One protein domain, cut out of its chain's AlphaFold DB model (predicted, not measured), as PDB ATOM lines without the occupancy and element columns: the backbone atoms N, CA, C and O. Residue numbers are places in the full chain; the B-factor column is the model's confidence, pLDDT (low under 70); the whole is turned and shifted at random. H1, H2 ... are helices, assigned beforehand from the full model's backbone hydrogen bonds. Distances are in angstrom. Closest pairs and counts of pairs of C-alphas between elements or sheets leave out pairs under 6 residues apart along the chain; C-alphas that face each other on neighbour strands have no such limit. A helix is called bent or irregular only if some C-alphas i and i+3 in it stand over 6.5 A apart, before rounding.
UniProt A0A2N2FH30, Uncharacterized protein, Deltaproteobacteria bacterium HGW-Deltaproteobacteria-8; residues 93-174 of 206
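This is residues 93 to 174 of the 206 residues of an uncharacterized protein of Deltaproteobacteria bacterium HGW-Deltaproteobacteria-8 (UniProt A0A2N2FH30). A large, open V is made by the two long arms of one sharply bent helix, H2a and H2b, with the short helix H1 packed near the free end of H2a. The printed part has 82 residues with two named helices, H1 then H2, and no named strand: all helix. It is flat and extended, with a radius of gyration of the C-alphas of 21.6 A and spans of 55 by 48 by 13 A.

H1, residues 93 to 97, touches H2a, residues 107 to 141, at residues 109 to 117 alone; the closest C-alphas, of Ile 96 and Ala 113, are 5.3 A apart. By its hydrogen bonds H2, residues 107 to 174, was assigned as one helix, but it is bent: C-alphas 141 and 144 are 9.1 A apart. H2b, residues 144 to 174, touches H2a, closest at the C-alphas of Val 139 and Ala 147, 5.3 A apart. These arms run opposite ways at a steep tilt of 61 degrees. H1 and H2b are apart. In H1, H2a and H2b every O i to N i+4 pair is within hydrogen-bond range.

H1 begins at C-alpha 93 (28.503, 11.339, 114.055) and measures 6.1 A. H2a measures 50.7 A; H2b measures 45.1 A, ending at C-alpha 174 (-5.895, 30.702, 104.894).

The farthest C-alphas, of Ala 102 and Val 142, are 58.2 A apart. The printed part has no cut, and the H1 to H2 link is short. Residues 167 to 169 and 171 to 174 have pLDDT under 70.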
ATOM      1  N   GLU A  93      29.655  10.442 113.910       87.25
ATOM      2  CA  GLU A  93      28.503  11.339 114.055       87.25
ATOM      3  C   GLU A  93      28.256  11.714 115.520       87.25
ATOM      4  O   GLU A  93      28.080  12.892 115.829       87.25
ATOM      5  N   GLU A  94      28.356  10.747 116.433       89.94
ATOM      6  CA  GLU A  94      28.244  10.987 117.876       89.94
ATOM      7  C   GLU A  94      29.348  11.921 118.385       89.94
ATOM      8  O   GLU A  94      29.071  12.816 119.182       89.94
ATOM      9  N   VAL A  95      30.581  11.778 117.883       90.69
ATOM     10  CA  VAL A  95      31.700  12.670 118.241       90.69
ATOM     11  C   VAL A  95      31.489  14.089 117.696       90.69
ATOM     12  O   VAL A  95      31.818  15.058 118.379       90.69
ATOM     13  N   ILE A  96      30.944  14.237 116.483       85.69
ATOM     14  CA  ILE A  96      30.680  15.546 115.861       85.69
ATOM     15  C   ILE A  96      29.530  16.277 116.566       85.69
ATOM     16  O   ILE A  96      29.626  17.486 116.786       85.69
ATOM     17  N   ASN A  97      28.456  15.560 116.908       85.06
ATOM     18  CA  ASN A  97      27.268  16.140 117.536       85.06
ATOM     19  C   ASN A  97      27.429  16.305 119.057       85.06
ATOM     20  O   ASN A  97      26.799  17.183 119.642       85.06
ATOM     21  N   GLY A  98      28.302  15.514 119.694       85.81
ATOM     22  CA  GLY A  98      28.625  15.629 121.119       85.81
ATOM     23  C   GLY A  98      27.476  15.244 122.057       85.81
ATOM     24  O   GLY A  98      27.361  15.810 123.140       85.81
ATOM     25  N   GLU A  99      26.607  14.323 121.636       85.00
ATOM     26  CA  GLU A  99      25.368  13.975 122.353       85.00
ATOM     27  C   GLU A  99      25.513  12.750 123.274       85.00
ATOM     28  O   GLU A  99      24.689  12.548 124.165       85.00
ATOM     29  N   ASP A 100      26.562  11.944 123.092       85.06
ATOM     30  CA  ASP A 100      26.766  10.685 123.814       85.06
ATOM     31  C   ASP A 100      27.799  10.823 124.946       85.06
ATOM     32  O   ASP A 100      28.932  11.255 124.729       85.06
ATOM     33  N   ALA A 101      27.408  10.421 126.159       82.81
ATOM     34  CA  ALA A 101      28.249  10.406 127.357       82.81
ATOM     35  C   ALA A 101      28.658   8.987 127.805       82.81
ATOM     36  O   ALA A 101      29.375   8.844 128.795       82.81
ATOM     37  N   ALA A 102      28.185   7.942 127.119       88.06
ATOM     38  CA  ALA A 102      28.385   6.541 127.490       88.06
ATOM     39  C   ALA A 102      29.497   5.845 126.689       88.06
ATOM     40  O   ALA A 102      29.900   4.740 127.049       88.06
ATOM     41  N   ARG A 103      29.999   6.465 125.615       91.31
ATOM     42  CA  ARG A 103      31.039   5.905 124.738       91.31
ATOM     43  C   ARG A 103      32.337   6.695 124.796       91.31
ATOM     44  O   ARG A 103      32.358   7.885 125.098       91.31
ATOM     45  N   TYR A 104      33.445   6.025 124.485       92.94
ATOM     46  CA  TYR A 104      34.762   6.656 124.505       92.94
ATOM     47  C   TYR A 104      35.132   7.241 123.139       92.94
ATOM     48  O   TYR A 104      34.845   6.662 122.088       92.94
ATOM     49  N   VAL A 105      35.845   8.368 123.160       93.81
ATOM     50  CA  VAL A 105      36.407   9.015 121.966       93.81
ATOM     51  C   VAL A 105      37.879   8.633 121.841       93.81
ATOM     52  O   VAL A 105      38.640   8.782 122.798       93.81
ATOM     53  N   CYS A 106      38.311   8.156 120.669       91.12
ATOM     54  CA  CYS A 106      39.736   7.935 120.426       91.12
ATOM     55  C   CYS A 106      40.417   9.212 119.883       91.12
ATOM     56  O   CYS A 106      39.759  10.033 119.238       91.12
ATOM     57  N   PRO A 107      41.737   9.404 120.086       92.69
ATOM     58  CA  PRO A 107      42.432  10.607 119.615       92.69
ATOM     59  C   PRO A 107      42.306  10.875 118.105       92.69
ATOM     60  O   PRO A 107      42.288  12.032 117.689       92.69
ATOM     61  N   ALA A 108      42.193   9.828 117.279       89.38
ATOM     62  CA  ALA A 108      41.999   9.977 115.837       89.38
ATOM     63  C   ALA A 108      40.609  10.542 115.495       89.38
ATOM     64  O   ALA A 108      40.506  11.444 114.662       89.38
ATOM     65  N   ASP A 109      39.562  10.077 116.182       89.00
ATOM     66  CA  ASP A 109      38.192  10.570 116.000       89.00
ATOM     67  C   ASP A 109      38.058  12.014 116.501       89.00
ATOM     68  O   ASP A 109      37.434  12.847 115.842       89.00
ATOM     69  N   LEU A 110      38.729  12.351 117.611       89.69
ATOM     70  CA  LEU A 110      38.816  13.729 118.100       89.69
ATOM     71  C   LEU A 110      39.476  14.652 117.065       89.69
ATOM     72  O   LEU A 110      38.989  15.757 116.820       89.69
ATOM     73  N   MET A 111      40.561  14.202 116.428       88.62
ATOM     74  CA  MET A 111      41.217  14.967 115.367       88.62
ATOM     75  C   MET A 111      40.293  15.152 114.154       88.62
ATOM     76  O   MET A 111      40.215  16.253 113.605       88.62
ATOM     77  N   ALA A 112      39.551  14.116 113.755       85.94
ATOM     78  CA  ALA A 112      38.596  14.199 112.650       85.94
ATOM     79  C   ALA A 112      37.462  15.200 112.937       85.94
ATOM     80  O   ALA A 112      37.164  16.054 112.096       85.94
ATOM     81  N   ALA A 113      36.879  15.153 114.137       87.25
ATOM     82  CA  ALA A 113      35.833  16.082 114.559       87.25
ATOM     83  C   ALA A 113      36.346  17.528 114.650       87.25
ATOM     84  O   ALA A 113      35.682  18.456 114.181       87.25
ATOM     85  N   LEU A 114      37.566  17.728 115.162       89.38
ATOM     86  CA  LEU A 114      38.204  19.043 115.213       89.38
ATOM     87  C   LEU A 114      38.406  19.631 113.809       89.38
ATOM     88  O   LEU A 114      38.093  20.801 113.576       89.38
ATOM     89  N   VAL A 115      38.890  18.830 112.857       87.12
ATOM     90  CA  VAL A 115      39.065  19.256 111.460       87.12
ATOM     91  C   VAL A 115      37.720  19.620 110.822       87.12
ATOM     92  O   VAL A 115      37.621  20.654 110.155       87.12
ATOM     93  N   ALA A 116      36.672  18.827 111.058       81.69
ATOM     94  CA  ALA A 116      35.328  19.113 110.560       81.69
ATOM     95  C   ALA A 116      34.767  20.434 111.126       81.69
ATOM     96  O   ALA A 116      34.268  21.273 110.368       81.69
ATOM     97  N   GLY A 117      34.918  20.665 112.435       82.94
ATOM     98  CA  GLY A 117      34.497  21.904 113.093       82.94
ATOM     99  C   GLY A 117      35.249  23.137 112.580       82.94
ATOM    100  O   GLY A 117      34.637  24.151 112.226       82.94
ATOM    101  N   LEU A 118      36.576  23.042 112.447       84.00
ATOM    102  CA  LEU A 118      37.417  24.121 111.914       84.00
ATOM    103  C   LEU A 118      37.089  24.453 110.452       84.00
ATOM    104  O   LEU A 118      37.099  25.628 110.081       84.00
ATOM    105  N   ALA A 119      36.737  23.464 109.626       77.94
ATOM    106  CA  ALA A 119      36.281  23.706 108.257       77.94
ATOM    107  C   ALA A 119      34.976  24.530 108.219       77.94
ATOM    108  O   ALA A 119      34.816  25.396 107.353       77.94
ATOM    109  N   GLY A 120      34.065  24.317 109.174       75.31
ATOM    110  CA  GLY A 120      32.865  25.140 109.348       75.31
ATOM    111  C   GLY A 120      33.195  26.599 109.682       75.31
ATOM    112  O   GLY A 120      32.690  27.520 109.035       75.31
ATOM    113  N   VAL A 121      34.114  26.817 110.626       79.19
ATOM    114  CA  VAL A 121      34.577  28.162 111.012       79.19
ATOM    115  C   VAL A 121      35.308  28.859 109.862       79.19
ATOM    116  O   VAL A 121      35.060  30.038 109.604       79.19
ATOM    117  N   ALA A 122      36.155  28.143 109.118       79.31
ATOM    118  CA  ALA A 122      36.868  28.681 107.960       79.31
ATOM    119  C   ALA A 122      35.907  29.204 106.879       79.31
ATOM    120  O   ALA A 122      36.143  30.268 106.304       79.31
ATOM    121  N   ARG A 123      34.781  28.513 106.647       80.75
ATOM    122  CA  ARG A 123      33.732  28.969 105.717       80.75
ATOM    123  C   ARG A 123      33.102  30.287 106.171       80.75
ATOM    124  O   ARG A 123      32.999  31.216 105.371       80.75
ATOM    125  N   VAL A 124      32.731  30.404 107.447       80.31
ATOM    126  CA  VAL A 124      32.179  31.652 108.015       80.31
ATOM    127  C   VAL A 124      33.214  32.780 107.960       80.31
ATOM    128  O   VAL A 124      32.897  33.908 107.576       80.31
ATOM    129  N   GLY A 125      34.475  32.472 108.270       81.50
ATOM    130  CA  GLY A 125      35.596  33.404 108.166       81.50
ATOM    131  C   GLY A 125      35.795  33.941 106.746       81.50
ATOM    132  O   GLY A 125      35.957  35.150 106.570       81.50
ATOM    133  N   ALA A 126      35.709  33.078 105.730       84.31
ATOM    134  CA  ALA A 126      35.834  33.462 104.325       84.31
ATOM    135  C   ALA A 126      34.689  34.382 103.866       84.31
ATOM    136  O   ALA A 126      34.944  35.410 103.235       84.31
ATOM    137  N   VAL A 127      33.441  34.080 104.244       85.06
ATOM    138  CA  VAL A 127      32.281  34.948 103.964       85.06
ATOM    139  C   VAL A 127      32.453  36.319 104.631       85.06
ATOM    140  O   VAL A 127      32.240  37.357 103.999       85.06
ATOM    141  N   ASN A 128      32.918  36.349 105.882       85.31
ATOM    142  CA  ASN A 128      33.181  37.590 106.615       85.31
ATOM    143  C   ASN A 128      34.364  38.396 106.041       85.31
ATOM    144  O   ASN A 128      34.395  39.623 106.139       85.31
ATOM    145  N   ALA A 129      35.364  37.741 105.449       86.56
ATOM    146  CA  ALA A 129      36.470  38.416 104.772       86.56
ATOM    147  C   ALA A 129      36.024  39.017 103.430       86.56
ATOM    148  O   ALA A 129      36.293  40.188 103.159       86.56
ATOM    149  N   TYR A 130      35.284  38.247 102.632       87.38
ATOM    150  CA  TYR A 130      34.745  38.691 101.349       87.38
ATOM    151  C   TYR A 130      33.801  39.890 101.504       87.38
ATOM    152  O   TYR A 130      33.946  40.899 100.815       87.38
ATOM    153  N   THR A 131      32.880  39.833 102.468       85.38
ATOM    154  CA  THR A 131      31.961  40.946 102.764       85.38
ATOM    155  C   THR A 131      32.701  42.205 103.228       85.38
ATOM    156  O   THR A 131      32.369  43.302 102.778       85.38
ATOM    157  N   ARG A 132      33.758  42.076 104.045       85.62
ATOM    158  CA  ARG A 132      34.622  43.214 104.416       85.62
ATOM    159  C   ARG A 132      35.345  43.822 103.214       85.62
ATOM    160  O   ARG A 132      35.383  45.045 103.100       85.62
ATOM    161  N   GLN A 133      35.875  43.001 102.304       88.62
ATOM    162  CA  GLN A 133      36.506  43.487 101.072       88.62
ATOM    163  C   GLN A 133      35.506  44.225 100.173       88.62
ATOM    164  O   GLN A 133      35.803  45.319  99.691       88.62
ATOM    165  N   GLN A 134      34.302  43.673  99.986       86.56
ATOM    166  CA  GLN A 134      33.242  44.329  99.217       86.56
ATOM    167  C   GLN A 134      32.831  45.669  99.830       86.56
ATOM    168  O   GLN A 134      32.673  46.652  99.106       86.56
ATOM    169  N   TYR A 135      32.692  45.729 101.156       82.62
ATOM    170  CA  TYR A 135      32.363  46.968 101.852       82.62
ATOM    171  C   TYR A 135      33.477  48.011 101.702       82.62
ATOM    172  O   TYR A 135      33.194  49.159 101.371       82.62
ATOM    173  N   ALA A 136      34.747  47.619 101.853       87.50
ATOM    174  CA  ALA A 136      35.886  48.512 101.637       87.50
ATOM    175  C   ALA A 136      35.927  49.061 100.197       87.50
ATOM    176  O   ALA A 136      36.096  50.266  99.996       87.50
ATOM    177  N   ALA A 137      35.693  48.209  99.193       88.00
ATOM    178  CA  ALA A 137      35.612  48.622  97.794       88.00
ATOM    179  C   ALA A 137      34.428  49.571  97.528       88.00
ATOM    180  O   ALA A 137      34.560  50.531  96.769       88.00
ATOM    181  N   LEU A 138      33.277  49.337  98.165       87.19
ATOM    182  CA  LEU A 138      32.115  50.219  98.079       87.19
ATOM    183  C   LEU A 138      32.417  51.589  98.699       87.19
ATOM    184  O   LEU A 138      32.192  52.610  98.053       87.19
ATOM    185  N   VAL A 139      32.984  51.621  99.908       88.12
ATOM    186  CA  VAL A 139      33.384  52.861 100.595       88.12
ATOM    187  C   VAL A 139      34.385  53.657  99.759       88.12
ATOM    188  O   VAL A 139      34.255  54.873  99.667       88.12
ATOM    189  N   SER A 140      35.329  52.991  99.089       90.06
ATOM    190  CA  SER A 140      36.272  53.656  98.182       90.06
ATOM    191  C   SER A 140      35.592  54.298  96.964       90.06
ATOM    192  O   SER A 140      36.067  55.325  96.490       90.06
ATOM    193  N   ARG A 141      34.479  53.736  96.469       89.69
ATOM    194  CA  ARG A 141      33.751  54.254  95.294       89.69
ATOM    195  C   ARG A 141      32.749  55.359  95.624       89.69
ATOM    196  O   ARG A 141      32.575  56.264  94.818       89.69
ATOM    197  N   VAL A 142      32.049  55.263  96.758       89.19
ATOM    198  CA  VAL A 142      30.908  56.148  97.085       89.19
ATOM    199  C   VAL A 142      31.056  56.907  98.410       89.19
ATOM    200  O   VAL A 142      30.131  57.604  98.826       89.19
ATOM    201  N   GLY A 143      32.197  56.778  99.092       87.38
ATOM    202  CA  GLY A 143      32.414  57.318 100.434       87.38
ATOM    203  C   GLY A 143      31.664  56.541 101.526       87.38
ATOM    204  O   GLY A 143      30.781  55.723 101.257       87.38
ATOM    205  N   ALA A 144      32.002  56.793 102.795       79.31
ATOM    206  CA  ALA A 144      31.445  56.051 103.934       79.31
ATOM    207  C   ALA A 144      29.927  56.252 104.104       79.31
ATOM    208  O   ALA A 144      29.188  55.289 104.310       79.31
ATOM    209  N   SER A 145      29.443  57.489 103.965       79.94
ATOM    210  CA  SER A 145      28.014  57.820 104.050       79.94
ATOM    211  C   SER A 145      27.215  57.233 102.881       79.94
ATOM    212  O   SER A 145      26.113  56.715 103.082       79.94
ATOM    213  N   GLY A 146      27.789  57.236 101.673       82.12
ATOM    214  CA  GLY A 146      27.202  56.608 100.490       82.12
ATOM    215  C   GLY A 146      27.102  55.087 100.625       82.12
ATOM    216  O   GLY A 146      26.048  54.510 100.354       82.12
ATOM    217  N   ALA A 147      28.154  54.434 101.127       81.25
ATOM    218  CA  ALA A 147      28.163  52.991 101.362       81.25
ATOM    219  C   ALA A 147      27.106  52.571 102.398       81.25
ATOM    220  O   ALA A 147      26.335  51.638 102.161       81.25
ATOM    221  N   GLN A 148      26.986  53.321 103.501       81.25
ATOM    222  CA  GLN A 148      25.954  53.095 104.519       81.25
ATOM    223  C   GLN A 148      24.529  53.282 103.971       81.25
ATOM    224  O   GLN A 148      23.612  52.554 104.360       81.25
ATOM    225  N   ALA A 149      24.311  54.234 103.059       80.06
ATOM    226  CA  ALA A 149      23.013  54.436 102.416       80.06
ATOM    227  C   ALA A 149      22.640  53.271 101.479       80.06
ATOM    228  O   ALA A 149      21.489  52.817 101.488       80.06
ATOM    229  N   VAL A 150      23.611  52.751 100.717       81.44
ATOM    230  CA  VAL A 150      23.440  51.559  99.869       81.44
ATOM    231  C   VAL A 150      23.090  50.343 100.724       81.44
ATOM    232  O   VAL A 150      22.094  49.671 100.450       81.44
ATOM    233  N   GLU A 151      23.825  50.098 101.809       81.50
ATOM    234  CA  GLU A 151      23.564  48.965 102.700       81.50
ATOM    235  C   GLU A 151      22.176  49.056 103.359       81.50
ATOM    236  O   GLU A 151      21.422  48.081 103.382       81.50
ATOM    237  N   ARG A 152      21.770  50.249 103.818       82.19
ATOM    238  CA  ARG A 152      20.418  50.486 104.355       82.19
ATOM    239  C   ARG A 152      19.330  50.202 103.320       82.19
ATOM    240  O   ARG A 152      18.295  49.635 103.674       82.19
ATOM    241  N   ARG A 153      19.541  50.561 102.049       82.50
ATOM    242  CA  ARG A 153      18.593  50.269 100.960       82.50
ATOM    243  C   ARG A 153      18.502  48.764 100.687       82.50
ATOM    244  O   ARG A 153      17.392  48.246 100.572       82.50
ATOM    245  N   VAL A 154      19.633  48.054 100.660       82.25
ATOM    246  CA  VAL A 154      19.681  46.589 100.488       82.25
ATOM    247  C   VAL A 154      18.978  45.868 101.644       82.25
ATOM    248  O   VAL A 154      18.158  44.975 101.406       82.25
ATOM    249  N   ARG A 155      19.220  46.287 102.895       81.00
ATOM    250  CA  ARG A 155      18.548  45.732 104.084       81.00
ATOM    251  C   ARG A 155      17.036  45.973 104.050       81.00
ATOM    252  O   ARG A 155      16.273  45.036 104.273       81.00
ATOM    253  N   ARG A 156      16.586  47.182 103.688       81.19
ATOM    254  CA  ARG A 156      15.151  47.496 103.518       81.19
ATOM    255  C   ARG A 156      14.493  46.652 102.426       81.19
ATOM    256  O   ARG A 156      13.404  46.134 102.646       81.19
ATOM    257  N   GLY A 157      15.156  46.467 101.283       80.38
ATOM    258  CA  GLY A 157      14.652  45.607 100.206       80.38
ATOM    259  C   GLY A 157      14.553  44.133 100.614       80.38
ATOM    260  O   GLY A 157      13.603  43.449 100.246       80.38
ATOM    261  N   SER A 158      15.498  43.652 101.423       76.31
ATOM    262  CA  SER A 158      15.494  42.277 101.940       76.31
ATOM    263  C   SER A 158      14.383  42.051 102.970       76.31
ATOM    264  O   SER A 158      13.656  41.066 102.868       76.31
ATOM    265  N   ALA A 159      14.183  42.996 103.894       77.88
ATOM    266  CA  ALA A 159      13.069  42.968 104.841       77.88
ATOM    267  C   ALA A 159      11.708  43.016 104.127       77.88
ATOM    268  O   ALA A 159      10.796  42.271 104.473       77.88
ATOM    269  N   HIS A 160      11.584  43.839 103.082       79.38
ATOM    270  CA  HIS A 160      10.366  43.908 102.277       79.38
ATOM    271  C   HIS A 160      10.037  42.564 101.609       79.38
ATOM    272  O   HIS A 160       8.908  42.091 101.715       79.38
ATOM    273  N   ARG A 161      11.031  41.893 101.006       76.38
ATOM    274  CA  ARG A 161      10.848  40.552 100.424       76.38
ATOM    275  C   ARG A 161      10.462  39.501 101.465       76.38
ATOM    276  O   ARG A 161       9.587  38.689 101.185       76.38
ATOM    277  N   ALA A 162      11.068  39.531 102.653       72.19
ATOM    278  CA  ALA A 162      10.721  38.617 103.742       72.19
ATOM    279  C   ALA A 162       9.264  38.804 104.199       72.19
ATOM    280  O   ALA A 162       8.524  37.832 104.314       72.19
ATOM    281  N   HIS A 163       8.815  40.054 104.362       73.69
ATOM    282  CA  HIS A 163       7.415  40.351 104.670       73.69
ATOM    283  C   HIS A 163       6.455  39.908 103.556       73.69
ATOM    284  O   HIS A 163       5.402  39.352 103.864       73.69
ATOM    285  N   CYS A 164       6.806  40.099 102.279       71.81
ATOM    286  CA  CYS A 164       5.994  39.602 101.164       71.81
ATOM    287  C   CYS A 164       5.918  38.069 101.143       71.81
ATOM    288  O   CYS A 164       4.849  37.514 100.893       71.81
ATOM    289  N   TRP A 165       7.018  37.377 101.449       73.00
ATOM    290  CA  TRP A 165       7.039  35.917 101.522       73.00
ATOM    291  C   TRP A 165       6.176  35.388 102.673       73.00
ATOM    292  O   TRP A 165       5.351  34.501 102.456       73.00
ATOM    293  N   GLN A 166       6.285  35.988 103.862       74.62
ATOM    294  CA  GLN A 166       5.448  35.645 105.014       74.62
ATOM    295  C   GLN A 166       3.960  35.874 104.709       74.62
ATOM    296  O   GLN A 166       3.133  34.995 104.935       74.62
ATOM    297  N   ALA A 167       3.624  37.011 104.091       69.50
ATOM    298  CA  ALA A 167       2.257  37.326 103.690       69.50
ATOM    299  C   ALA A 167       1.704  36.338 102.645       69.50
ATOM    300  O   ALA A 167       0.523  35.990 102.693       69.50
ATOM    301  N   ALA A 168       2.536  35.862 101.715       68.50
ATOM    302  CA  ALA A 168       2.150  34.837 100.748       68.50
ATOM    303  C   ALA A 168       1.972  33.452 101.401       68.50
ATOM    304  O   ALA A 168       1.077  32.700 101.011       68.50
ATOM    305  N   ALA A 169       2.798  33.107 102.392       69.44
ATOM    306  CA  ALA A 169       2.672  31.865 103.154       69.44
ATOM    307  C   ALA A 169       1.399  31.851 104.019       69.44
ATOM    308  O   ALA A 169       0.666  30.859 104.015       69.44
ATOM    309  N   ASP A 170       1.086  32.966 104.679       70.12
ATOM    310  CA  ASP A 170      -0.142  33.123 105.462       70.12
ATOM    311  C   ASP A 170      -1.388  33.041 104.570       70.12
ATOM    312  O   ASP A 170      -2.348  32.354 104.911       70.12
ATOM    313  N   GLN A 171      -1.357  33.637 103.370       62.16
ATOM    314  CA  GLN A 171      -2.451  33.506 102.399       62.16
ATOM    315  C   GLN A 171      -2.672  32.057 101.945       62.16
ATOM    316  O   GLN A 171      -3.818  31.622 101.850       62.16
ATOM    317  N   ARG A 172      -1.606  31.272 101.720       57.31
ATOM    318  CA  ARG A 172      -1.746  29.838 101.399       57.31
ATOM    319  C   ARG A 172      -2.345  29.037 102.556       57.31
ATOM    320  O   ARG A 172      -3.145  28.140 102.303       57.31
ATOM    321  N   ARG A 173      -2.003  29.359 103.810       55.81
ATOM    322  CA  ARG A 173      -2.606  28.716 104.994       55.81
ATOM    323  C   ARG A 173      -4.091  29.039 105.124       55.81
ATOM    324  O   ARG A 173      -4.872  28.128 105.383       55.81
ATOM    325  N   VAL A 174      -4.482  30.292 104.888       55.97
ATOM    326  CA  VAL A 174      -5.895  30.702 104.894       55.97
ATOM    327  C   VAL A 174      -6.678  29.940 103.821       55.97
ATOM    328  O   VAL A 174      -7.717  29.376 104.145       55.97
TER     329      VAL A 174